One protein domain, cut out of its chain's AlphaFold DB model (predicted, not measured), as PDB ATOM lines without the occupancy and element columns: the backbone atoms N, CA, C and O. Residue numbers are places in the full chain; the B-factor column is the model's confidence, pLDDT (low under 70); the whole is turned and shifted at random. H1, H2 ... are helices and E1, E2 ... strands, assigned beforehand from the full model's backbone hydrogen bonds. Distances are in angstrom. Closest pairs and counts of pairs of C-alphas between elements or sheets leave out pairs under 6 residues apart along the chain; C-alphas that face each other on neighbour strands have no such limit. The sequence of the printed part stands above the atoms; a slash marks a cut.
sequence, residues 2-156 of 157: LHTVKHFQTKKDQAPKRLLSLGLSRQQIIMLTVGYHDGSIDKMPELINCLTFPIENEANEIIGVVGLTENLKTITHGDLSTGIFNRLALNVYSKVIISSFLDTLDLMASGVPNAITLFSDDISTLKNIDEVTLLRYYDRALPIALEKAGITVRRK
ATOM      1  N   LEU A   2     177.055 214.092 138.727       30.50
ATOM      2  CA  LEU A   2     178.526 213.922 138.842       30.50
ATOM      3  C   LEU A   2     179.355 215.224 138.837       30.50
ATOM      4  O   LEU A   2     180.506 215.224 139.270       30.50
ATOM      5  N   HIS A   3     178.797 216.336 138.347       33.84
ATOM      6  CA  HIS A   3     179.513 217.610 138.333       33.84
ATOM      7  C   HIS A   3     179.624 218.230 139.729       33.84
ATOM      8  O   HIS A   3     180.710 218.679 140.064       33.84
ATOM      9  N   THR A   4     178.585 218.209 140.566       40.19
ATOM     10  CA  THR A   4     178.589 218.891 141.876       40.19
ATOM     11  C   THR A   4     179.617 218.280 142.837       40.19
ATOM     12  O   THR A   4     180.400 219.010 143.434       40.19
ATOM     13  N   VAL A   5     179.732 216.943 142.863       39.44
ATOM     14  CA  VAL A   5     180.724 216.201 143.673       39.44
ATOM     15  C   VAL A   5     182.168 216.594 143.332       39.44
ATOM     16  O   VAL A   5     182.991 216.772 144.225       39.44
ATOM     17  N   LYS A   6     182.475 216.812 142.044       40.38
ATOM     18  CA  LYS A   6     183.803 217.278 141.606       40.38
ATOM     19  C   LYS A   6     184.131 218.710 142.051       40.38
ATOM     20  O   LYS A   6     185.308 219.041 142.112       40.38
ATOM     21  N   HIS A   7     183.129 219.543 142.351       42.06
ATOM     22  CA  HIS A   7     183.344 220.918 142.828       42.06
ATOM     23  C   HIS A   7     183.543 220.988 144.352       42.06
ATOM     24  O   HIS A   7     184.075 221.980 144.834       42.06
ATOM     25  N   PHE A   8     183.169 219.947 145.109       45.59
ATOM     26  CA  PHE A   8     183.352 219.913 146.569       45.59
ATOM     27  C   PHE A   8     184.771 219.530 147.012       45.59
ATOM     28  O   PHE A   8     185.128 219.731 148.169       45.59
ATOM     29  N   GLN A   9     185.601 219.015 146.101       49.00
ATOM     30  CA  GLN A   9     186.995 218.649 146.366       49.00
ATOM     31  C   GLN A   9     187.962 219.696 145.794       49.00
ATOM     32  O   GLN A   9     188.681 219.434 144.830       49.00
ATOM     33  N   THR A  10     188.002 220.897 146.369       45.50
ATOM     34  CA  THR A  10     188.985 221.922 145.989       45.50
ATOM     35  C   THR A  10     190.256 221.827 146.854       45.50
ATOM     36  O   THR A  10     190.249 221.967 148.069       45.50
ATOM     37  N   LYS A  11     191.367 221.507 146.168       48.38
ATOM     38  CA  LYS A  11     192.794 221.466 146.570       48.38
ATOM     39  C   LYS A  11     193.190 220.685 147.842       48.38
ATOM     40  O   LYS A  11     193.075 221.135 148.977       48.38
ATOM     41  N   LYS A  12     193.856 219.552 147.586       45.56
ATOM     42  CA  LYS A  12     194.420 218.562 148.527       45.56
ATOM     43  C   LYS A  12     195.421 219.072 149.582       45.56
ATOM     44  O   LYS A  12     195.667 218.323 150.522       45.56
ATOM     45  N   ASP A  13     195.974 220.284 149.483       45.34
ATOM     46  CA  ASP A  13     197.219 220.610 150.208       45.34
ATOM     47  C   ASP A  13     197.072 221.570 151.409       45.34
ATOM     48  O   ASP A  13     197.901 221.520 152.319       45.34
ATOM     49  N   GLN A  14     196.008 222.387 151.502       48.53
ATOM     50  CA  GLN A  14     195.730 223.229 152.692       48.53
ATOM     51  C   GLN A  14     194.642 222.654 153.616       48.53
ATOM     52  O   GLN A  14     194.722 222.803 154.838       48.53
ATOM     53  N   ALA A  15     193.688 221.908 153.056       53.66
ATOM     54  CA  ALA A  15     192.647 221.197 153.793       53.66
ATOM     55  C   ALA A  15     193.167 220.214 154.874       53.66
ATOM     56  O   ALA A  15     192.579 220.175 155.955       53.66
ATOM     57  N   PRO A  16     194.277 219.459 154.689       56.81
ATOM     58  CA  PRO A  16     194.662 218.405 155.629       56.81
ATOM     59  C   PRO A  16     194.976 218.904 157.040       56.81
ATOM     60  O   PRO A  16     194.640 218.224 158.000       56.81
ATOM     61  N   LYS A  17     195.593 220.086 157.200       63.78
ATOM     62  CA  LYS A  17     195.948 220.604 158.536       63.78
ATOM     63  C   LYS A  17     194.716 221.031 159.331       63.78
ATOM     64  O   LYS A  17     194.608 220.671 160.497       63.78
ATOM     65  N   ARG A  18     193.781 221.750 158.696       64.12
ATOM     66  CA  ARG A  18     192.526 222.180 159.337       64.12
ATOM     67  C   ARG A  18     191.556 221.018 159.564       64.12
ATOM     68  O   ARG A  18     190.868 220.984 160.575       64.12
ATOM     69  N   LEU A  19     191.534 220.035 158.666       65.31
ATOM     70  CA  LEU A  19     190.747 218.815 158.859       65.31
ATOM     71  C   LEU A  19     191.282 217.968 160.017       65.31
ATOM     72  O   LEU A  19     190.504 217.499 160.841       65.31
ATOM     73  N   LEU A  20     192.607 217.823 160.127       66.50
ATOM     74  CA  LEU A  20     193.233 217.133 161.257       66.50
ATOM     75  C   LEU A  20     193.062 217.900 162.577       66.50
ATOM     76  O   LEU A  20     192.962 217.264 163.622       66.50
ATOM     77  N   SER A  21     192.982 219.238 162.560       69.50
ATOM     78  CA  SER A  21     192.709 220.010 163.784       69.50
ATOM     79  C   SER A  21     191.297 219.813 164.337       69.50
ATOM     80  O   SER A  21     191.075 220.119 165.501       69.50
ATOM     81  N   LEU A  22     190.363 219.268 163.547       73.31
ATOM     82  CA  LEU A  22     189.057 218.829 164.051       73.31
ATOM     83  C   LEU A  22     189.123 217.476 164.780       73.31
ATOM     84  O   LEU A  22     188.092 216.960 165.185       73.31
ATOM     85  N   GLY A  23     190.301 216.854 164.903       79.25
ATOM     86  CA  GLY A  23     190.459 215.549 165.552       79.25
ATOM     87  C   GLY A  23     189.936 214.365 164.731       79.25
ATOM     88  O   GLY A  23     189.979 213.230 165.199       79.25
ATOM     89  N   LEU A  24     189.482 214.593 163.495       80.06
ATOM     90  CA  LEU A  24     189.029 213.530 162.602       80.06
ATOM     91  C   LEU A  24     190.219 212.741 162.044       80.06
ATOM     92  O   LEU A  24     191.193 213.296 161.528       80.06
ATOM     93  N   SER A  25     190.111 211.415 162.078       77.56
ATOM     94  CA  SER A  25     191.068 210.536 161.407       77.56
ATOM     95  C   SER A  25     190.976 210.678 159.882       77.56
ATOM     96  O   SER A  25     189.939 211.037 159.320       77.56
ATOM     97  N   ARG A  26     192.046 210.305 159.168       74.06
ATOM     98  CA  ARG A  26     192.040 210.280 157.692       74.06
ATOM     99  C   ARG A  26     190.902 209.433 157.118       74.06
ATOM    100  O   ARG A  26     190.335 209.804 156.097       74.06
ATOM    101  N   GLN A  27     190.569 208.316 157.765       76.25
ATOM    102  CA  GLN A  27     189.471 207.449 157.334       76.25
ATOM    103  C   GLN A  27     188.119 208.155 157.466       76.25
ATOM    104  O   GLN A  27     187.320 208.099 156.538       76.25
ATOM    105  N   GLN A  28     187.890 208.881 158.563       77.06
ATOM    106  CA  GLN A  28     186.663 209.656 158.761       77.06
ATOM    107  C   GLN A  28     186.557 210.822 157.780       77.06
ATOM    108  O   GLN A  28     185.483 211.062 157.245       77.06
ATOM    109  N   ILE A  29     187.670 211.499 157.481       75.12
ATOM    110  CA  ILE A  29     187.714 212.564 156.468       75.12
ATOM    111  C   ILE A  29     187.304 212.026 155.088       75.12
ATOM    112  O   ILE A  29     186.525 212.665 154.385       75.12
ATOM    113  N   ILE A  30     187.804 210.843 154.713       74.19
ATOM    114  CA  ILE A  30     187.440 210.181 153.452       74.19
ATOM    115  C   ILE A  30     185.968 209.766 153.470       74.19
ATOM    116  O   ILE A  30     185.252 210.039 152.512       74.19
ATOM    117  N   MET A  31     185.513 209.140 154.557       75.25
ATOM    118  CA  MET A  31     184.139 208.658 154.713       75.25
ATOM    119  C   MET A  31     183.115 209.793 154.622       75.25
ATOM    120  O   MET A  31     182.099 209.657 153.953       75.25
ATOM    121  N   LEU A  32     183.399 210.926 155.263       76.88
ATOM    122  CA  LEU A  32     182.541 212.109 155.253       76.88
ATOM    123  C   LEU A  32     182.696 212.953 153.982       76.88
ATOM    124  O   LEU A  32     182.025 213.971 153.847       76.88
ATOM    125  N   THR A  33     183.593 212.566 153.066       78.75
ATOM    126  CA  THR A  33     183.920 213.320 151.848       78.75
ATOM    127  C   THR A  33     184.195 214.799 152.152       78.75
ATOM    128  O   THR A  33     183.739 215.692 151.438       78.75
ATOM    129  N   VAL A  34     184.919 215.072 153.246       76.88
ATOM    130  CA  VAL A  34     185.126 216.452 153.699       76.88
ATOM    131  C   VAL A  34     186.007 217.198 152.704       76.88
ATOM    132  O   VAL A  34     187.076 216.719 152.312       76.88
ATOM    133  N   GLY A  35     185.554 218.381 152.305       78.75
ATOM    134  CA  GLY A  35     186.256 219.274 151.397       78.75
ATOM    135  C   GLY A  35     186.737 220.555 152.071       78.75
ATOM    136  O   GLY A  35     186.580 220.776 153.274       78.75
ATOM    137  N   TYR A  36     187.334 221.424 151.264       80.56
ATOM    138  CA  TYR A  36     187.646 222.799 151.629       80.56
ATOM    139  C   TYR A  36     187.388 223.683 150.421       80.56
ATOM    140  O   TYR A  36     187.889 223.387 149.344       80.56
ATOM    141  N   HIS A  37     186.628 224.761 150.589       78.88
ATOM    142  CA  HIS A  37     186.307 225.660 149.489       78.88
ATOM    143  C   HIS A  37     187.225 226.889 149.523       78.88
ATOM    144  O   HIS A  37     186.995 227.833 150.273       78.88
ATOM    145  N   ASP A  38     188.261 226.906 148.682       73.19
ATOM    146  CA  ASP A  38     189.281 227.973 148.623       73.19
ATOM    147  C   ASP A  38     188.836 229.240 147.862       73.19
ATOM    148  O   ASP A  38     189.637 230.141 147.629       73.19
ATOM    149  N   GLY A  39     187.574 229.301 147.428       69.19
ATOM    150  CA  GLY A  39     187.040 230.416 146.642       69.19
ATOM    151  C   GLY A  39     187.471 230.440 145.179       69.19
ATOM    152  O   GLY A  39     187.160 231.392 144.475       69.19
ATOM    153  N   SER A  40     188.121 229.381 144.686       64.00
ATOM    154  CA  SER A  40     188.443 229.240 143.258       64.00
ATOM    155  C   SER A  40     187.229 228.947 142.366       64.00
ATOM    156  O   SER A  40     187.346 228.981 141.141       64.00
ATOM    157  N   ILE A  41     186.071 228.650 142.961       62.16
ATOM    158  CA  ILE A  41     184.826 228.335 142.262       62.16
ATOM    159  C   ILE A  41     183.767 229.374 142.649       62.16
ATOM    160  O   ILE A  41     183.255 229.373 143.765       62.16
ATOM    161  N   ASP A  42     183.380 230.210 141.686       59.56
ATOM    162  CA  ASP A  42     182.463 231.354 141.857       59.56
ATOM    163  C   ASP A  42     180.980 230.973 142.066       59.56
ATOM    164  O   ASP A  42     180.079 231.802 141.975       59.56
ATOM    165  N   LYS A  43     180.689 229.688 142.303       70.81
ATOM    166  CA  LYS A  43     179.313 229.176 142.421       70.81
ATOM    167  C   LYS A  43     178.791 229.134 143.858       70.81
ATOM    168  O   LYS A  43     177.595 228.941 144.035       70.81
ATOM    169  N   MET A  44     179.671 229.267 144.854       77.81
ATOM    170  CA  MET A  44     179.339 229.192 146.285       77.81
ATOM    171  C   MET A  44     180.165 230.221 147.084       77.81
ATOM    172  O   MET A  44     180.997 229.844 147.918       77.81
ATOM    173  N   PRO A  45     180.017 231.530 146.796       82.19
ATOM    174  CA  PRO A  45     180.826 232.585 147.415       82.19
ATOM    175  C   PRO A  45     180.695 232.647 148.946       82.19
ATOM    176  O   PRO A  45     181.620 233.058 149.640       82.19
ATOM    177  N   GLU A  46     179.576 232.198 149.503       85.50
ATOM    178  CA  GLU A  46     179.337 232.124 150.942       85.50
ATOM    179  C   GLU A  46     180.161 231.037 151.649       85.50
ATOM    180  O   GLU A  46     180.354 231.111 152.859       85.50
ATOM    181  N   LEU A  47     180.667 230.043 150.910       85.62
ATOM    182  CA  LEU A  47     181.465 228.941 151.454       85.62
ATOM    183  C   LEU A  47     182.975 229.189 151.359       85.62
ATOM    184  O   LEU A  47     183.761 228.327 151.748       85.62
ATOM    185  N   ILE A  48     183.412 230.353 150.869       85.44
ATOM    186  CA  ILE A  48     184.837 230.693 150.773       85.44
ATOM    187  C   ILE A  48     185.522 230.527 152.140       85.44
ATOM    188  O   ILE A  48     185.042 230.996 153.171       85.44
ATOM    189  N   ASN A  49     186.667 229.843 152.136       83.62
ATOM    190  CA  ASN A  49     187.497 229.498 153.291       83.62
ATOM    191  C   ASN A  49     186.838 228.576 154.336       83.62
ATOM    192  O   ASN A  49     187.336 228.456 155.467       83.62
ATOM    193  N   CYS A  50     185.759 227.885 153.963       85.81
ATOM    194  CA  CYS A  50     185.095 226.900 154.812       85.81
ATOM    195  C   CYS A  50     185.606 225.480 154.551       85.81
ATOM    196  O   CYS A  50     185.855 225.090 153.409       85.81
ATOM    197  N   LEU A  51     185.687 224.679 155.614       86.56
ATOM    198  CA  LEU A  51     185.630 223.223 155.481       86.56
ATOM    199  C   LEU A  51     184.211 222.851 155.057       86.56
ATOM    200  O   LEU A  51     183.262 223.387 155.619       86.56
ATOM    201  N   THR A  52     184.054 221.973 154.077       86.75
ATOM    202  CA  THR A  52     182.745 221.651 153.500       86.75
ATOM    203  C   THR A  52     182.358 220.213 153.796       86.75
ATOM    204  O   THR A  52     183.135 219.284 153.584       86.75
ATOM    205  N   PHE A  53     181.133 220.040 154.276       90.19
ATOM    206  CA  PHE A  53     180.567 218.760 154.666       90.19
ATOM    207  C   PHE A  53     179.304 218.514 153.842       90.19
ATOM    208  O   PHE A  53     178.351 219.291 153.960       90.19
ATOM    209  N   PRO A  54     179.286 217.488 152.976       90.56
ATOM    210  CA  PRO A  54     178.111 217.179 152.183       90.56
ATOM    211  C   PRO A  54     176.973 216.674 153.067       90.56
ATOM    212  O   PRO A  54     177.191 215.952 154.042       90.56
ATOM    213  N   ILE A  55     175.758 217.060 152.692       93.62
ATOM    214  CA  ILE A  55     174.517 216.628 153.326       93.62
ATOM    215  C   ILE A  55     173.725 215.811 152.314       93.62
ATOM    216  O   ILE A  55     173.504 216.257 151.183       93.62
ATOM    217  N   GLU A  56     173.311 214.618 152.728       92.50
ATOM    218  CA  GLU A  56     172.664 213.636 151.862       92.50
ATOM    219  C   GLU A  56     171.183 213.472 152.211       92.50
ATOM    220  O   GLU A  56     170.808 213.563 153.379       92.50
ATOM    221  N   ASN A  57     170.347 213.202 151.209       91.75
ATOM    222  CA  ASN A  57     168.953 212.790 151.411       91.75
ATOM    223  C   ASN A  57     168.819 211.258 151.536       91.75
ATOM    224  O   ASN A  57     169.794 210.509 151.434       91.75
ATOM    225  N   GLU A  58     167.588 210.759 151.686       88.56
ATOM    226  CA  GLU A  58     167.297 209.318 151.745       88.56
ATOM    227  C   GLU A  58     167.849 208.520 150.552       88.56
ATOM    228  O   GLU A  58     168.260 207.368 150.715       88.56
ATOM    229  N   ALA A  59     167.900 209.127 149.365       88.88
ATOM    230  CA  ALA A  59     168.389 208.509 148.136       88.88
ATOM    231  C   ALA A  59     169.930 208.489 148.026       88.88
ATOM    232  O   ALA A  59     170.461 208.006 147.027       88.88
ATOM    233  N   ASN A  60     170.651 208.947 149.060       86.12
ATOM    234  CA  ASN A  60     172.107 209.153 149.068       86.12
ATOM    235  C   ASN A  60     172.570 210.203 148.043       86.12
ATOM    236  O   ASN A  60     173.688 210.148 147.528       86.12
ATOM    237  N   GLU A  61     171.706 211.160 147.717       90.06
ATOM    238  CA  GLU A  61     172.054 212.284 146.858       90.06
ATOM    239  C   GLU A  61     172.528 213.451 147.719       90.06
ATOM    240  O   GLU A  61     171.884 213.802 148.708       90.06
ATOM    241  N   ILE A  62     173.630 214.091 147.323       89.56
ATOM    242  CA  ILE A  62     174.082 215.329 147.962       89.56
ATOM    243  C   ILE A  62     173.117 216.452 147.570       89.56
ATOM    244  O   ILE A  62     173.126 216.906 146.423       89.56
ATOM    245  N   ILE A  63     172.311 216.901 148.530       90.19
ATOM    246  CA  ILE A  63     171.310 217.968 148.353       90.19
ATOM    247  C   ILE A  63     171.824 219.344 148.789       90.19
ATOM    248  O   ILE A  63     171.266 220.373 148.417       90.19
ATOM    249  N   GLY A  64     172.925 219.368 149.540       90.50
ATOM    250  CA  GLY A  64     173.555 220.600 149.982       90.50
ATOM    251  C   GLY A  64     174.826 220.360 150.781       90.50
ATOM    252  O   GLY A  64     175.368 219.252 150.819       90.50
ATOM    253  N   VAL A  65     175.319 221.430 151.394       90.12
ATOM    254  CA  VAL A  65     176.578 221.457 152.133       90.12
ATOM    255  C   VAL A  65     176.448 222.308 153.381       90.12
ATOM    256  O   VAL A  65     175.862 223.390 153.359       90.12
ATOM    257  N   VAL A  66     177.082 221.841 154.451       92.88
ATOM    258  CA  VAL A  66     177.420 222.670 155.605       92.88
ATOM    259  C   VAL A  66     178.885 223.079 155.497       92.88
ATOM    260  O   VAL A  66     179.781 222.241 155.447       92.88
ATOM    261  N   GLY A  67     179.132 224.381 155.432       91.81
ATOM    262  CA  GLY A  67     180.436 225.003 155.586       91.81
ATOM    263  C   GLY A  67     180.749 225.272 157.053       91.81
ATOM    264  O   GLY A  67     179.896 225.773 157.781       91.81
ATOM    265  N   LEU A  68     181.977 224.985 157.477       90.69
ATOM    266  CA  LEU A  68     182.518 225.334 158.786       90.69
ATOM    267  C   LEU A  68     183.683 226.312 158.619       90.69
ATOM    268  O   LEU A  68     184.724 225.990 158.029       90.69
ATOM    269  N   THR A  69     183.507 227.517 159.145       88.50
ATOM    270  CA  THR A  69     184.528 228.569 159.151       88.50
ATOM    271  C   THR A  69     185.598 228.309 160.223       88.50
ATOM    272  O   THR A  69     185.499 227.390 161.033       88.50
ATOM    273  N   GLU A  70     186.644 229.139 160.265       82.94
ATOM    274  CA  GLU A  70     187.696 229.052 161.297       82.94
ATOM    275  C   GLU A  70     187.199 229.367 162.708       82.94
ATOM    276  O   GLU A  70     187.690 228.793 163.674       82.94
ATOM    277  N   ASN A  71     186.196 230.235 162.833       85.06
ATOM    278  CA  ASN A  71     185.575 230.583 164.111       85.06
ATOM    279  C   ASN A  71     184.394 229.668 164.482       85.06
ATOM    280  O   ASN A  71     183.530 230.083 165.250       85.06
ATOM    281  N   LEU A  72     184.345 228.452 163.925       85.81
ATOM    282  CA  LEU A  72     183.312 227.437 164.182       85.81
ATOM    283  C   LEU A  72     181.877 227.883 163.854       85.81
ATOM    284  O   LEU A  72     180.907 227.309 164.347       85.81
ATOM    285  N   LYS A  73     181.721 228.892 162.992       91.56
ATOM    286  CA  LYS A  73     180.417 229.284 162.464       91.56
ATOM    287  C   LYS A  73     180.031 228.335 161.334       91.56
ATOM    288  O   LYS A  73     180.835 228.053 160.443       91.56
ATOM    289  N   THR A  74     178.784 227.880 161.354       92.69
ATOM    290  CA  THR A  74     178.209 227.068 160.283       92.69
ATOM    291  C   THR A  74     177.532 227.947 159.230       92.69
ATOM    292  O   THR A  74     176.893 228.954 159.546       92.69
ATOM    293  N   ILE A  75     177.697 227.580 157.960       93.00
ATOM    294  CA  ILE A  75     177.058 228.208 156.797       93.00
ATOM    295  C   ILE A  75     176.399 227.097 155.988       93.00
ATOM    296  O   ILE A  75     177.042 226.099 155.688       93.00
ATOM    297  N   THR A  76     175.129 227.237 155.634       92.12
ATOM    298  CA  THR A  76     174.396 226.222 154.865       92.12
ATOM    299  C   THR A  76     174.227 226.667 153.419       92.12
ATOM    300  O   THR A  76     173.804 227.796 153.178       92.12
ATOM    301  N   HIS A  77     174.502 225.773 152.474       90.38
ATOM    302  CA  HIS A  77     174.228 225.959 151.050       90.38
ATOM    303  C   HIS A  77     173.349 224.813 150.533       90.38
ATOM    304  O   HIS A  77     173.661 223.646 150.769       90.38
ATOM    305  N   GLY A  78     172.292 225.142 149.788       88.56
ATOM    306  CA  GLY A  78     171.284 224.184 149.319       88.56
ATOM    307  C   GLY A  78     170.093 224.034 150.273       88.56
ATOM    308  O   GLY A  78     170.083 224.593 151.370       88.56
ATOM    309  N   ASP A  79     169.075 223.293 149.833       90.69
ATOM    310  CA  ASP A  79     167.903 222.964 150.649       90.69
ATOM    311  C   ASP A  79     168.189 221.702 151.467       90.69
ATOM    312  O   ASP A  79     168.267 220.597 150.932       90.69
ATOM    313  N   LEU A  80     168.378 221.885 152.774       91.44
ATOM    314  CA  LEU A  80     168.712 220.810 153.708       91.44
ATOM    315  C   LEU A  80     167.479 220.228 154.411       91.44
ATOM    316  O   LEU A  80     167.642 219.437 155.330       91.44
ATOM    317  N   SER A  81     166.255 220.581 154.010       89.25
ATOM    318  CA  SER A  81     165.008 220.189 154.698       89.25
ATOM    319  C   SER A  81     164.760 218.679 154.814       89.25
ATOM    320  O   SER A  81     163.924 218.255 155.609       89.25
ATOM    321  N   THR A  82     165.487 217.861 154.049       90.44
ATOM    322  CA  THR A  82     165.485 216.382 154.104       90.44
ATOM    323  C   THR A  82     166.881 215.809 154.376       90.44
ATOM    324  O   THR A  82     167.147 214.626 154.177       90.44
ATOM    325  N   GLY A  83     167.803 216.678 154.790       92.94
ATOM    326  CA  GLY A  83     169.221 216.398 154.872       92.94
ATOM    327  C   GLY A  83     169.616 215.612 156.111       92.94
ATOM    328  O   GLY A  83     169.128 215.848 157.219       92.94
ATOM    329  N   ILE A  84     170.575 214.715 155.919       94.88
ATOM    330  CA  ILE A  84     171.189 213.906 156.961       94.88
ATOM    331  C   ILE A  84     172.700 214.043 156.832       94.88
ATOM    332  O   ILE A  84     173.289 213.750 155.787       94.88
ATOM    333  N   PHE A  85     173.343 214.471 157.912       95.06
ATOM    334  CA  PHE A  85     174.794 214.402 158.015       95.06
ATOM    335  C   PHE A  85     175.227 213.036 158.560       95.06
ATOM    336  O   PHE A  85     174.600 212.508 159.478       95.06
ATOM    337  N   ASN A  86     176.313 212.485 158.005       93.44
ATOM    338  CA  ASN A  86     176.803 211.128 158.277       93.44
ATOM    339  C   ASN A  86     175.739 210.039 158.026       93.44
ATOM    340  O   ASN A  86     175.602 209.078 158.785       93.44
ATOM    341  N   ARG A  87     174.985 210.174 156.927       91.88
ATOM    342  CA  ARG A  87     173.912 209.246 156.550       91.88
ATOM    343  C   ARG A  87     174.358 207.782 156.516       91.88
ATOM    344  O   ARG A  87     173.571 206.905 156.870       91.88
ATOM    345  N   LEU A  88     175.606 207.513 156.128       89.75
ATOM    346  CA  LEU A  88     176.176 206.166 156.095       89.75
ATOM    347  C   LEU A  88     176.006 205.416 157.426       89.75
ATOM    348  O   LEU A  88     175.799 204.203 157.411       89.75
ATOM    349  N   ALA A  89     176.025 206.117 158.565       92.44
ATOM    350  CA  ALA A  89     175.804 205.501 159.867       92.44
ATOM    351  C   ALA A  89     174.449 204.778 159.964       92.44
ATOM    352  O   ALA A  89     174.379 203.723 160.590       92.44
ATOM    353  N   LEU A  90     173.408 205.273 159.282       92.56
ATOM    354  CA  LEU A  90     172.080 204.646 159.250       92.56
ATOM    355  C   LEU A  90     172.063 203.283 158.542       92.56
ATOM    356  O   LEU A  90     171.153 202.490 158.759       92.56
ATOM    357  N   ASN A  91     173.056 203.011 157.690       90.19
ATOM    358  CA  ASN A  91     173.172 201.745 156.965       90.19
ATOM    359  C   ASN A  91     174.096 200.742 157.674       90.19
ATOM    360  O   ASN A  91     174.091 199.561 157.338       90.19
ATOM    361  N   VAL A  92     174.923 201.215 158.610       92.31
ATOM    362  CA  VAL A  92     175.969 200.415 159.267       92.31
ATOM    363  C   VAL A  92     175.591 200.054 160.701       92.31
ATOM    364  O   VAL A  92     175.949 198.978 161.177       92.31
ATOM    365  N   TYR A  93     174.873 200.935 161.398       94.50
ATOM    366  CA  TYR A  93     174.550 200.773 162.809       94.50
ATOM    367  C   TYR A  93     173.044 200.657 163.011       94.50
ATOM    368  O   TYR A  93     172.284 201.450 162.470       94.50
ATOM    369  N   SER A  94     172.617 199.736 163.877       94.94
ATOM    370  CA  SER A  94     171.227 199.693 164.352       94.94
ATOM    371  C   SER A  94     170.972 200.630 165.539       94.94
ATOM    372  O   SER A  94     169.839 200.788 165.989       94.94
ATOM    373  N   LYS A  95     172.032 201.275 166.050       96.06
ATOM    374  CA  LYS A  95     171.975 202.259 167.135       96.06
ATOM    375  C   LYS A  95     172.708 203.525 166.739       96.06
ATOM    376  O   LYS A  95     173.895 203.452 166.413       96.06
ATOM    377  N   VAL A  96     172.053 204.674 166.842       96.25
ATOM    378  CA  VAL A  96     172.639 205.963 166.437       96.25
ATOM    379  C   VAL A  96     172.476 207.038 167.501       96.25
ATOM    380  O   VAL A  96     171.609 206.960 168.374       96.25
ATOM    381  N   ILE A  97     173.338 208.049 167.431       95.69
ATOM    382  CA  ILE A  97     173.241 209.251 168.258       95.69
ATOM    383  C   ILE A  97     172.796 210.399 167.361       95.69
ATOM    384  O   ILE A  97     173.487 210.711 166.399       95.69
ATOM    385  N   ILE A  98     171.671 211.033 167.675       94.75
ATOM    386  CA  ILE A  98     171.216 212.237 166.976       94.75
ATOM    387  C   ILE A  98     171.629 213.445 167.810       94.75
ATOM    388  O   ILE A  98     171.329 213.524 169.006       94.75
ATOM    389  N   SER A  99     172.340 214.374 167.178       94.19
ATOM    390  CA  SER A  99     172.851 215.582 167.823       94.19
ATOM    391  C   SER A  99     172.972 216.735 166.827       94.19
ATOM    392  O   SER A  99     172.718 216.556 165.634       94.19
ATOM    393  N   SER A 100     173.356 217.922 167.305       92.81
ATOM    394  CA  SER A 100     173.657 219.047 166.418       92.81
ATOM    395  C   SER A 100     174.833 218.721 165.488       92.81
ATOM    396  O   SER A 100     175.614 217.803 165.749       92.81
ATOM    397  N   PHE A 101     174.994 219.490 164.411       93.75
ATOM    398  CA  PHE A 101     176.101 219.297 163.472       93.75
ATOM    399  C   PHE A 101     177.478 219.353 164.154       93.75
ATOM    400  O   PHE A 101     178.313 218.480 163.931       93.75
ATOM    401  N   LEU A 102     177.699 220.345 165.023       92.31
ATOM    402  CA  LEU A 102     178.972 220.500 165.731       92.31
ATOM    403  C   LEU A 102     179.194 219.376 166.752       92.31
ATOM    404  O   LEU A 102     180.263 218.775 166.752       92.31
ATOM    405  N   ASP A 103     178.172 219.022 167.542       92.69
ATOM    406  CA  ASP A 103     178.285 217.897 168.484       92.69
ATOM    407  C   ASP A 103     178.549 216.576 167.737       92.69
ATOM    408  O   ASP A 103     179.307 215.732 168.210       92.69
ATOM    409  N   THR A 104     177.968 216.398 166.545       93.62
ATOM    410  CA  THR A 104     178.202 215.215 165.705       93.62
ATOM    411  C   THR A 104     179.662 215.144 165.267       93.62
ATOM    412  O   THR A 104     180.272 214.078 165.361       93.62
ATOM    413  N   LEU A 105     180.254 216.264 164.838       91.19
ATOM    414  CA  LEU A 105     181.679 216.322 164.502       91.19
ATOM    415  C   LEU A 105     182.567 215.990 165.707       91.19
ATOM    416  O   LEU A 105     183.478 215.174 165.569       91.19
ATOM    417  N   ASP A 106     182.272 216.551 166.882       90.62
ATOM    418  CA  ASP A 106     183.034 216.303 168.113       90.62
ATOM    419  C   ASP A 106     182.944 214.835 168.563       90.62
ATOM    420  O   ASP A 106     183.945 214.219 168.952       90.62
ATOM    421  N   LEU A 107     181.752 214.237 168.472       91.94
ATOM    422  CA  LEU A 107     181.531 212.817 168.745       91.94
ATOM    423  C   LEU A 107     182.345 211.943 167.790       91.94
ATOM    424  O   LEU A 107     183.036 211.020 168.229       91.94
ATOM    425  N   MET A 108     182.320 212.254 166.495       90.31
ATOM    426  CA  MET A 108     183.108 211.525 165.508       90.31
ATOM    427  C   MET A 108     184.607 211.663 165.777       90.31
ATOM    428  O   MET A 108     185.313 210.652 165.781       90.31
ATOM    429  N   ALA A 109     185.097 212.866 166.075       87.69
ATOM    430  CA  ALA A 109     186.490 213.106 166.456       87.69
ATOM    431  C   ALA A 109     186.898 212.321 167.716       87.69
ATOM    432  O   ALA A 109     188.027 211.847 167.824       87.69
ATOM    433  N   SER A 110     185.952 212.097 168.628       89.75
ATOM    434  CA  SER A 110     186.129 211.286 169.840       89.75
ATOM    435  C   SER A 110     185.990 209.773 169.607       89.75
ATOM    436  O   SER A 110     185.997 208.998 170.561       89.75
ATOM    437  N   GLY A 111     185.855 209.328 168.353       88.44
ATOM    438  CA  GLY A 111     185.751 207.911 168.000       88.44
ATOM    439  C   GLY A 111     184.339 207.330 168.099       88.44
ATOM    440  O   GLY A 111     184.196 206.118 168.248       88.44
ATOM    441  N   VAL A 112     183.299 208.164 168.001       91.94
ATOM    442  CA  VAL A 112     181.887 207.752 168.003       91.94
ATOM    443  C   VAL A 112     181.304 207.893 166.583       91.94
ATOM    444  O   VAL A 112     180.745 208.932 166.234       91.94
ATOM    445  N   PRO A 113     181.463 206.878 165.709       90.88
ATOM    446  CA  PRO A 113     181.156 206.981 164.276       90.88
ATOM    447  C   PRO A 113     179.662 206.880 163.929       90.88
ATOM    448  O   PRO A 113     179.290 207.125 162.785       90.88
ATOM    449  N   ASN A 114     178.815 206.495 164.886       93.88
ATOM    450  CA  ASN A 114     177.371 206.327 164.712       93.88
ATOM    451  C   ASN A 114     176.564 207.587 165.084       93.88
ATOM    452  O   ASN A 114     175.354 207.505 165.304       93.88
ATOM    453  N   ALA A 115     177.230 208.737 165.203       95.12
ATOM    454  CA  ALA A 115     176.587 210.026 165.415       95.12
ATOM    455  C   ALA A 115     176.117 210.625 164.080       95.12
ATOM    456  O   ALA A 115     176.858 210.600 163.099       95.12
ATOM    457  N   ILE A 116     174.904 211.172 164.050       95.31
ATOM    458  CA  ILE A 116     174.279 211.795 162.881       95.31
ATOM    459  C   ILE A 116     173.650 213.139 163.257       95.31
ATOM    460  O   ILE A 116     173.313 213.391 164.418       95.31
ATOM    461  N   THR A 117     173.408 213.968 162.244       94.81
ATOM    462  CA  THR A 117     172.561 215.164 162.362       94.81
ATOM    463  C   THR A 117     171.387 215.033 161.410       94.81
ATOM    464  O   THR A 117     171.592 214.780 160.223       94.81
ATOM    465  N   LEU A 118     170.176 215.244 161.920       93.06
ATOM    466  CA  LEU A 118     168.987 215.418 161.097       93.06
ATOM    467  C   LEU A 118     168.725 216.913 160.918       93.06
ATOM    468  O   LEU A 118     168.708 217.662 161.892       93.06
ATOM    469  N   PHE A 119     168.521 217.337 159.675       90.38
ATOM    470  CA  PHE A 119     168.056 218.688 159.335       90.38
ATOM    471  C   PHE A 119     166.536 218.728 159.107       90.38
ATOM    472  O   PHE A 119     165.982 219.772 158.771       90.38
ATOM    473  N   SER A 120     165.878 217.583 159.303       85.25
ATOM    474  CA  SER A 120     164.447 217.358 159.161       85.25
ATOM    475  C   SER A 120     163.897 216.666 160.402       85.25
ATOM    476  O   SER A 120     164.600 215.866 161.022       85.25
ATOM    477  N   ASP A 121     162.620 216.891 160.693       79.31
ATOM    478  CA  ASP A 121     161.866 216.090 161.665       79.31
ATOM    479  C   ASP A 121     161.311 214.793 161.043       79.31
ATOM    480  O   ASP A 121     160.618 214.023 161.711       79.31
ATOM    481  N   ASP A 122     161.604 214.533 159.763       83.25
ATOM    482  CA  ASP A 122     161.230 213.291 159.093       83.25
ATOM    483  C   ASP A 122     162.076 212.101 159.583       83.25
ATOM    484  O   ASP A 122     163.271 211.963 159.303       83.25
ATOM    485  N   ILE A 123     161.409 211.206 160.309       87.00
ATOM    486  CA  ILE A 123     161.995 209.994 160.887       87.00
ATOM    487  C   ILE A 123     161.885 208.764 159.978       87.00
ATOM    488  O   ILE A 123     162.319 207.686 160.381       87.00
ATOM    489  N   SER A 124     161.306 208.875 158.777       86.50
ATOM    490  CA  SER A 124     161.196 207.750 157.827       86.50
ATOM    491  C   SER A 124     162.564 207.138 157.490       86.50
ATOM    492  O   SER A 124     162.706 205.913 157.377       86.50
ATOM    493  N   THR A 125     163.587 207.989 157.502       87.50
ATOM    494  CA  THR A 125     165.012 207.668 157.379       87.50
ATOM    495  C   THR A 125     165.518 206.666 158.420       87.50
ATOM    496  O   THR A 125     166.493 205.952 158.172       87.50
ATOM    497  N   LEU A 126     164.852 206.582 159.577       91.06
ATOM    498  CA  LEU A 126     165.248 205.789 160.741       91.06
ATOM    499  C   LEU A 126     164.515 204.448 160.844       91.06
ATOM    500  O   LEU A 126     164.659 203.755 161.845       91.06
ATOM    501  N   LYS A 127     163.759 204.034 159.820       86.19
ATOM    502  CA  LYS A 127     162.948 202.797 159.843       86.19
ATOM    503  C   LYS A 127     163.701 201.505 160.203       86.19
ATOM    504  O   LYS A 127     163.072 200.544 160.622       86.19
ATOM    505  N   ASN A 128     165.020 201.474 160.008       88.62
ATOM    506  CA  ASN A 128     165.878 200.318 160.299       88.62
ATOM    507  C   ASN A 128     166.721 200.503 161.576       88.62
ATOM    508  O   ASN A 128     167.660 199.745 161.808       88.62
ATOM    509  N   ILE A 129     166.440 201.541 162.365       95.50
ATOM    510  CA  ILE A 129     167.157 201.856 163.598       95.50
ATOM    511  C   ILE A 129     166.370 201.324 164.791       95.50
ATOM    512  O   ILE A 129     165.214 201.681 164.995       95.50
ATOM    513  N   ASP A 130     167.033 200.519 165.618       93.19
ATOM    514  CA  ASP A 130     166.448 199.948 166.832       93.19
ATOM    515  C   ASP A 130     166.446 200.967 167.983       93.19
ATOM    516  O   ASP A 130     165.527 201.020 168.807       93.19
ATOM    517  N   GLU A 131     167.518 201.762 168.073       95.19
ATOM    518  CA  GLU A 131     167.772 202.639 169.212       95.19
ATOM    519  C   GLU A 131     168.383 203.979 168.792       95.19
ATOM    520  O   GLU A 131     169.380 204.048 168.070       95.19
ATOM    521  N   VAL A 132     167.823 205.058 169.332       94.50
ATOM    522  CA  VAL A 132     168.308 206.425 169.155       94.50
ATOM    523  C   VAL A 132     168.686 207.013 170.508       94.50
ATOM    524  O   VAL A 132     167.889 207.037 171.445       94.50
ATOM    525  N   THR A 133     169.898 207.556 170.607       95.00
ATOM    526  CA  THR A 133     170.272 208.461 171.698       95.00
ATOM    527  C   THR A 133     170.181 209.903 171.219       95.00
ATOM    528  O   THR A 133     170.897 210.297 170.307       95.00
ATOM    529  N   LEU A 134     169.330 210.701 171.854       92.31
ATOM    530  CA  LEU A 134     169.221 212.136 171.612       92.31
ATOM    531  C   LEU A 134     170.175 212.874 172.557       92.31
ATOM    532  O   LEU A 134     170.024 212.775 173.780       92.31
ATOM    533  N   LEU A 135     171.153 213.592 172.002       91.75
ATOM    534  CA  LEU A 135     172.108 214.401 172.761       91.75
ATOM    535  C   LEU A 135     171.719 215.881 172.687       91.75
ATOM    536  O   LEU A 135     171.598 216.421 171.590       91.75
ATOM    537  N   ARG A 136     171.544 216.528 173.851       81.25
ATOM    538  CA  ARG A 136     171.241 217.973 173.975       81.25
ATOM    539  C   ARG A 136     170.048 218.436 173.122       81.25
ATOM    540  O   ARG A 136     169.986 219.581 172.680       81.25
ATOM    541  N   TYR A 137     169.092 217.539 172.897       75.56
ATOM    542  CA  TYR A 137     167.866 217.824 172.161       75.56
ATOM    543  C   TYR A 137     166.806 218.357 173.123       75.56
ATOM    544  O   TYR A 137     166.379 217.656 174.043       75.56
ATOM    545  N   TYR A 138     166.398 219.606 172.913       66.94
ATOM    546  CA  TYR A 138     165.421 220.285 173.767       66.94
ATOM    547  C   TYR A 138     163.985 220.162 173.250       66.94
ATOM    548  O   TYR A 138     163.040 220.340 174.022       66.94
ATOM    549  N   ASP A 139     163.815 219.834 171.967       78.00
ATOM    550  CA  ASP A 139     162.501 219.591 171.386       78.00
ATOM    551  C   ASP A 139     161.941 218.225 171.819       78.00
ATOM    552  O   ASP A 139     162.636 217.207 171.862       78.00
ATOM    553  N   ARG A 140     160.650 218.220 172.157       79.06
ATOM    554  CA  ARG A 140     159.897 217.033 172.561       79.06
ATOM    555  C   ARG A 140     159.224 216.331 171.384       79.06
ATOM    556  O   ARG A 140     158.863 215.168 171.551       79.06
ATOM    557  N   ALA A 141     159.048 216.989 170.236       84.44
ATOM    558  CA  ALA A 141     158.335 216.411 169.098       84.44
ATOM    559  C   ALA A 141     159.071 215.195 168.517       84.44
ATOM    560  O   ALA A 141     158.472 214.123 168.401       84.44
ATOM    561  N   LEU A 142     160.377 215.326 168.258       85.25
ATOM    562  CA  LEU A 142     161.204 214.236 167.734       85.25
ATOM    563  C   LEU A 142     161.196 212.975 168.630       85.25
ATOM    564  O   LEU A 142     160.859 211.906 168.118       85.25
ATOM    565  N   PRO A 143     161.479 213.039 169.953       86.88
ATOM    566  CA  PRO A 143     161.386 211.862 170.822       86.88
ATOM    567  C   PRO A 143     160.025 211.153 170.760       86.88
ATOM    568  O   PRO A 143     159.977 209.928 170.697       86.88
ATOM    569  N   ILE A 144     158.924 211.915 170.744       87.50
ATOM    570  CA  ILE A 144     157.565 211.355 170.682       87.50
ATOM    571  C   ILE A 144     157.329 210.652 169.341       87.50
ATOM    572  O   ILE A 144     156.708 209.590 169.306       87.50
ATOM    573  N   ALA A 145     157.795 211.236 168.235       88.00
ATOM    574  CA  ALA A 145     157.672 210.634 166.912       88.00
ATOM    575  C   ALA A 145     158.445 209.305 166.825       88.00
ATOM    576  O   ALA A 145     157.896 208.310 166.353       88.00
ATOM    577  N   LEU A 146     159.672 209.267 167.353       89.81
ATOM    578  CA  LEU A 146     160.513 208.067 167.397       89.81
ATOM    579  C   LEU A 146     159.876 206.940 168.221       89.81
ATOM    580  O   LEU A 146     159.778 205.809 167.749       89.81
ATOM    581  N   GLU A 147     159.384 207.252 169.423       90.44
ATOM    582  CA  GLU A 147     158.711 206.279 170.297       90.44
ATOM    583  C   GLU A 147     157.444 205.712 169.628       90.44
ATOM    584  O   GLU A 147     157.202 204.505 169.673       90.44
ATOM    585  N   LYS A 148     156.661 206.552 168.931       90.38
ATOM    586  CA  LYS A 148     155.491 206.110 168.145       90.38
ATOM    587  C   LYS A 148     155.857 205.209 166.967       90.38
ATOM    588  O   LYS A 148     155.049 204.363 166.592       90.38
ATOM    589  N   ALA A 149     157.047 205.380 166.400       87.94
ATOM    590  CA  ALA A 149     157.583 204.517 165.353       87.94
ATOM    591  C   ALA A 149     158.184 203.205 165.900       87.94
ATOM    592  O   ALA A 149     158.678 202.396 165.120       87.94
ATOM    593  N   GLY A 150     158.135 202.971 167.218       89.44
ATOM    594  CA  GLY A 150     158.672 201.765 167.854       89.44
ATOM    595  C   GLY A 150     160.182 201.804 168.103       89.44
ATOM    596  O   GLY A 150     160.762 200.778 168.455       89.44
ATOM    597  N   ILE A 151     160.821 202.966 167.947       92.69
ATOM    598  CA  ILE A 151     162.261 203.143 168.159       92.69
ATOM    599  C   ILE A 151     162.524 203.415 169.642       92.69
ATOM    600  O   ILE A 151     161.882 204.267 170.260       92.69
ATOM    601  N   THR A 152     163.504 202.721 170.223       93.38
ATOM    602  CA  THR A 152     163.899 202.962 171.619       93.38
ATOM    603  C   THR A 152     164.643 204.291 171.731       93.38
ATOM    604  O   THR A 152     165.677 204.473 171.090       93.38
ATOM    605  N   VAL A 153     164.171 205.210 172.582       91.38
ATOM    606  CA  VAL A 153     164.794 206.532 172.763       91.38
ATOM    607  C   VAL A 153     165.516 206.637 174.106       91.38
ATOM    608  O   VAL A 153     164.918 206.480 175.170       91.38
ATOM    609  N   ARG A 154     166.805 206.992 174.072       90.06
ATOM    610  CA  ARG A 154     167.573 207.446 175.243       90.06
ATOM    611  C   ARG A 154     167.817 208.944 175.158       90.06
ATOM    612  O   ARG A 154     168.183 209.456 174.107       90.06
ATOM    613  N   ARG A 155     167.669 209.653 176.276       82.50
ATOM    614  CA  ARG A 155     167.930 211.098 176.353       82.50
ATOM    615  C   ARG A 155     169.187 211.335 177.183       82.50
ATOM    616  O   ARG A 155     169.259 210.874 178.320       82.50
ATOM    617  N   LYS A 156     170.170 212.033 176.613       77.38
ATOM    618  CA  LYS A 156     171.339 212.553 177.330       77.38
ATOM    619  C   LYS A 156     171.289 214.076 177.271       77.38
ATOM    620  O   LYS A 156     171.388 214.656 176.188       77.38
TER     621      LYS A 156
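What this domain is: This is residues 2 to 156 of the 157 residues of an uncharacterized protein of Planctomycetes bacterium (UniProt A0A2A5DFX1). Two lobes stand end to end along the longest axis: one holds the twisted antiparallel sheet E1 E2 E3 E4 with short helices H1 and H2 on it and H3 next to H2, the other the twisted parallel sheet E6 E5 E7 E8. H5 packs on edge strand E6 and also grazes the first sheet where the lobes meet, while H6 packs on the far edge strand E8. The printed part has 155 residues with six named helices and eight named strands, in the order H1 H2 H3 E1 E2 E3 E4 H4 E5 H5 E6 E7 H6 E8; the class is mixed, helices and strands. The whole is compact, with a radius of gyration of the C-alphas of 15.6 A, and elongated, spanning 47 by 28 by 26 A.

How they stand to each other: The meander E1, residues 35 to 37, E2, 50 to 56, E3, 62 to 68, and E4, 74 to 78, has each strand as the antiparallel neighbour of the one before; N 37 and O 50 are 2.9 A apart, N 53 and O 66 2.8 A, N 67 and O 75 2.7 A, within hydrogen-bond range. H1, residues 2 to 7, only grazes this sheet. H2, residues 15 to 21, is on it, its closest C-alphas to E1 being those of Ala 15 and Tyr 36, 5.7 A. H3, residues 26 to 31, is close to H2 but not clearly touching; their closest C-alphas, of Leu 19 and Ile 29, are 7.3 A apart. H4, residues 89 to 92, only grazes the parallel sheet of E6, 115 to 118, E5, 95 to 98, E7, 131 to 135, and E8, 152 to 156; N 116 and O 97 are 2.8 A apart, N 98 and O 133 2.8 A, N 134 and O 154 2.8 A, within hydrogen-bond range. E5, H5, residues 101 to 109, and E6 form a strand-helix-strand unit, two parallel neighbour strands with a helix between, with a right-handed crossover; the closest C-alphas of H5 and E6, of Thr 104 and Ala 115, are 5.4 A apart. E7, H6, residues 141 to 148, and E8 form another, also right-handed; H6 runs along E8 at 11 degrees on the local plane, at a height over the sheet of 9.5 A, and its closest C-alphas to E8 are those of Glu 147 and Val 153, 6.6 A. Each O i to N i+4 pair is within range in H2, H3, H5 and H6, against 1 of 2 in H1; H4 is too short for one.

Where its parts are: H1 begins at C-alpha 2 (178.526, 213.922, 138.842). E2 is 18.4 A long, E3 17.0 A and H5 12.5 A. E8 ends at C-alpha 156 (171.339, 212.553, 177.330).

The domain as a whole: The C-alphas farthest apart, of Asp 13 and Lys 148, are 47.7 A apart. The printed part has no cut. The links E1 to E2 and E6 to E7 are long, 12 residues each. The mean pLDDT of the printed part is 82.2, and residues 2 to 21, 39 to 42 and 138 are under 70.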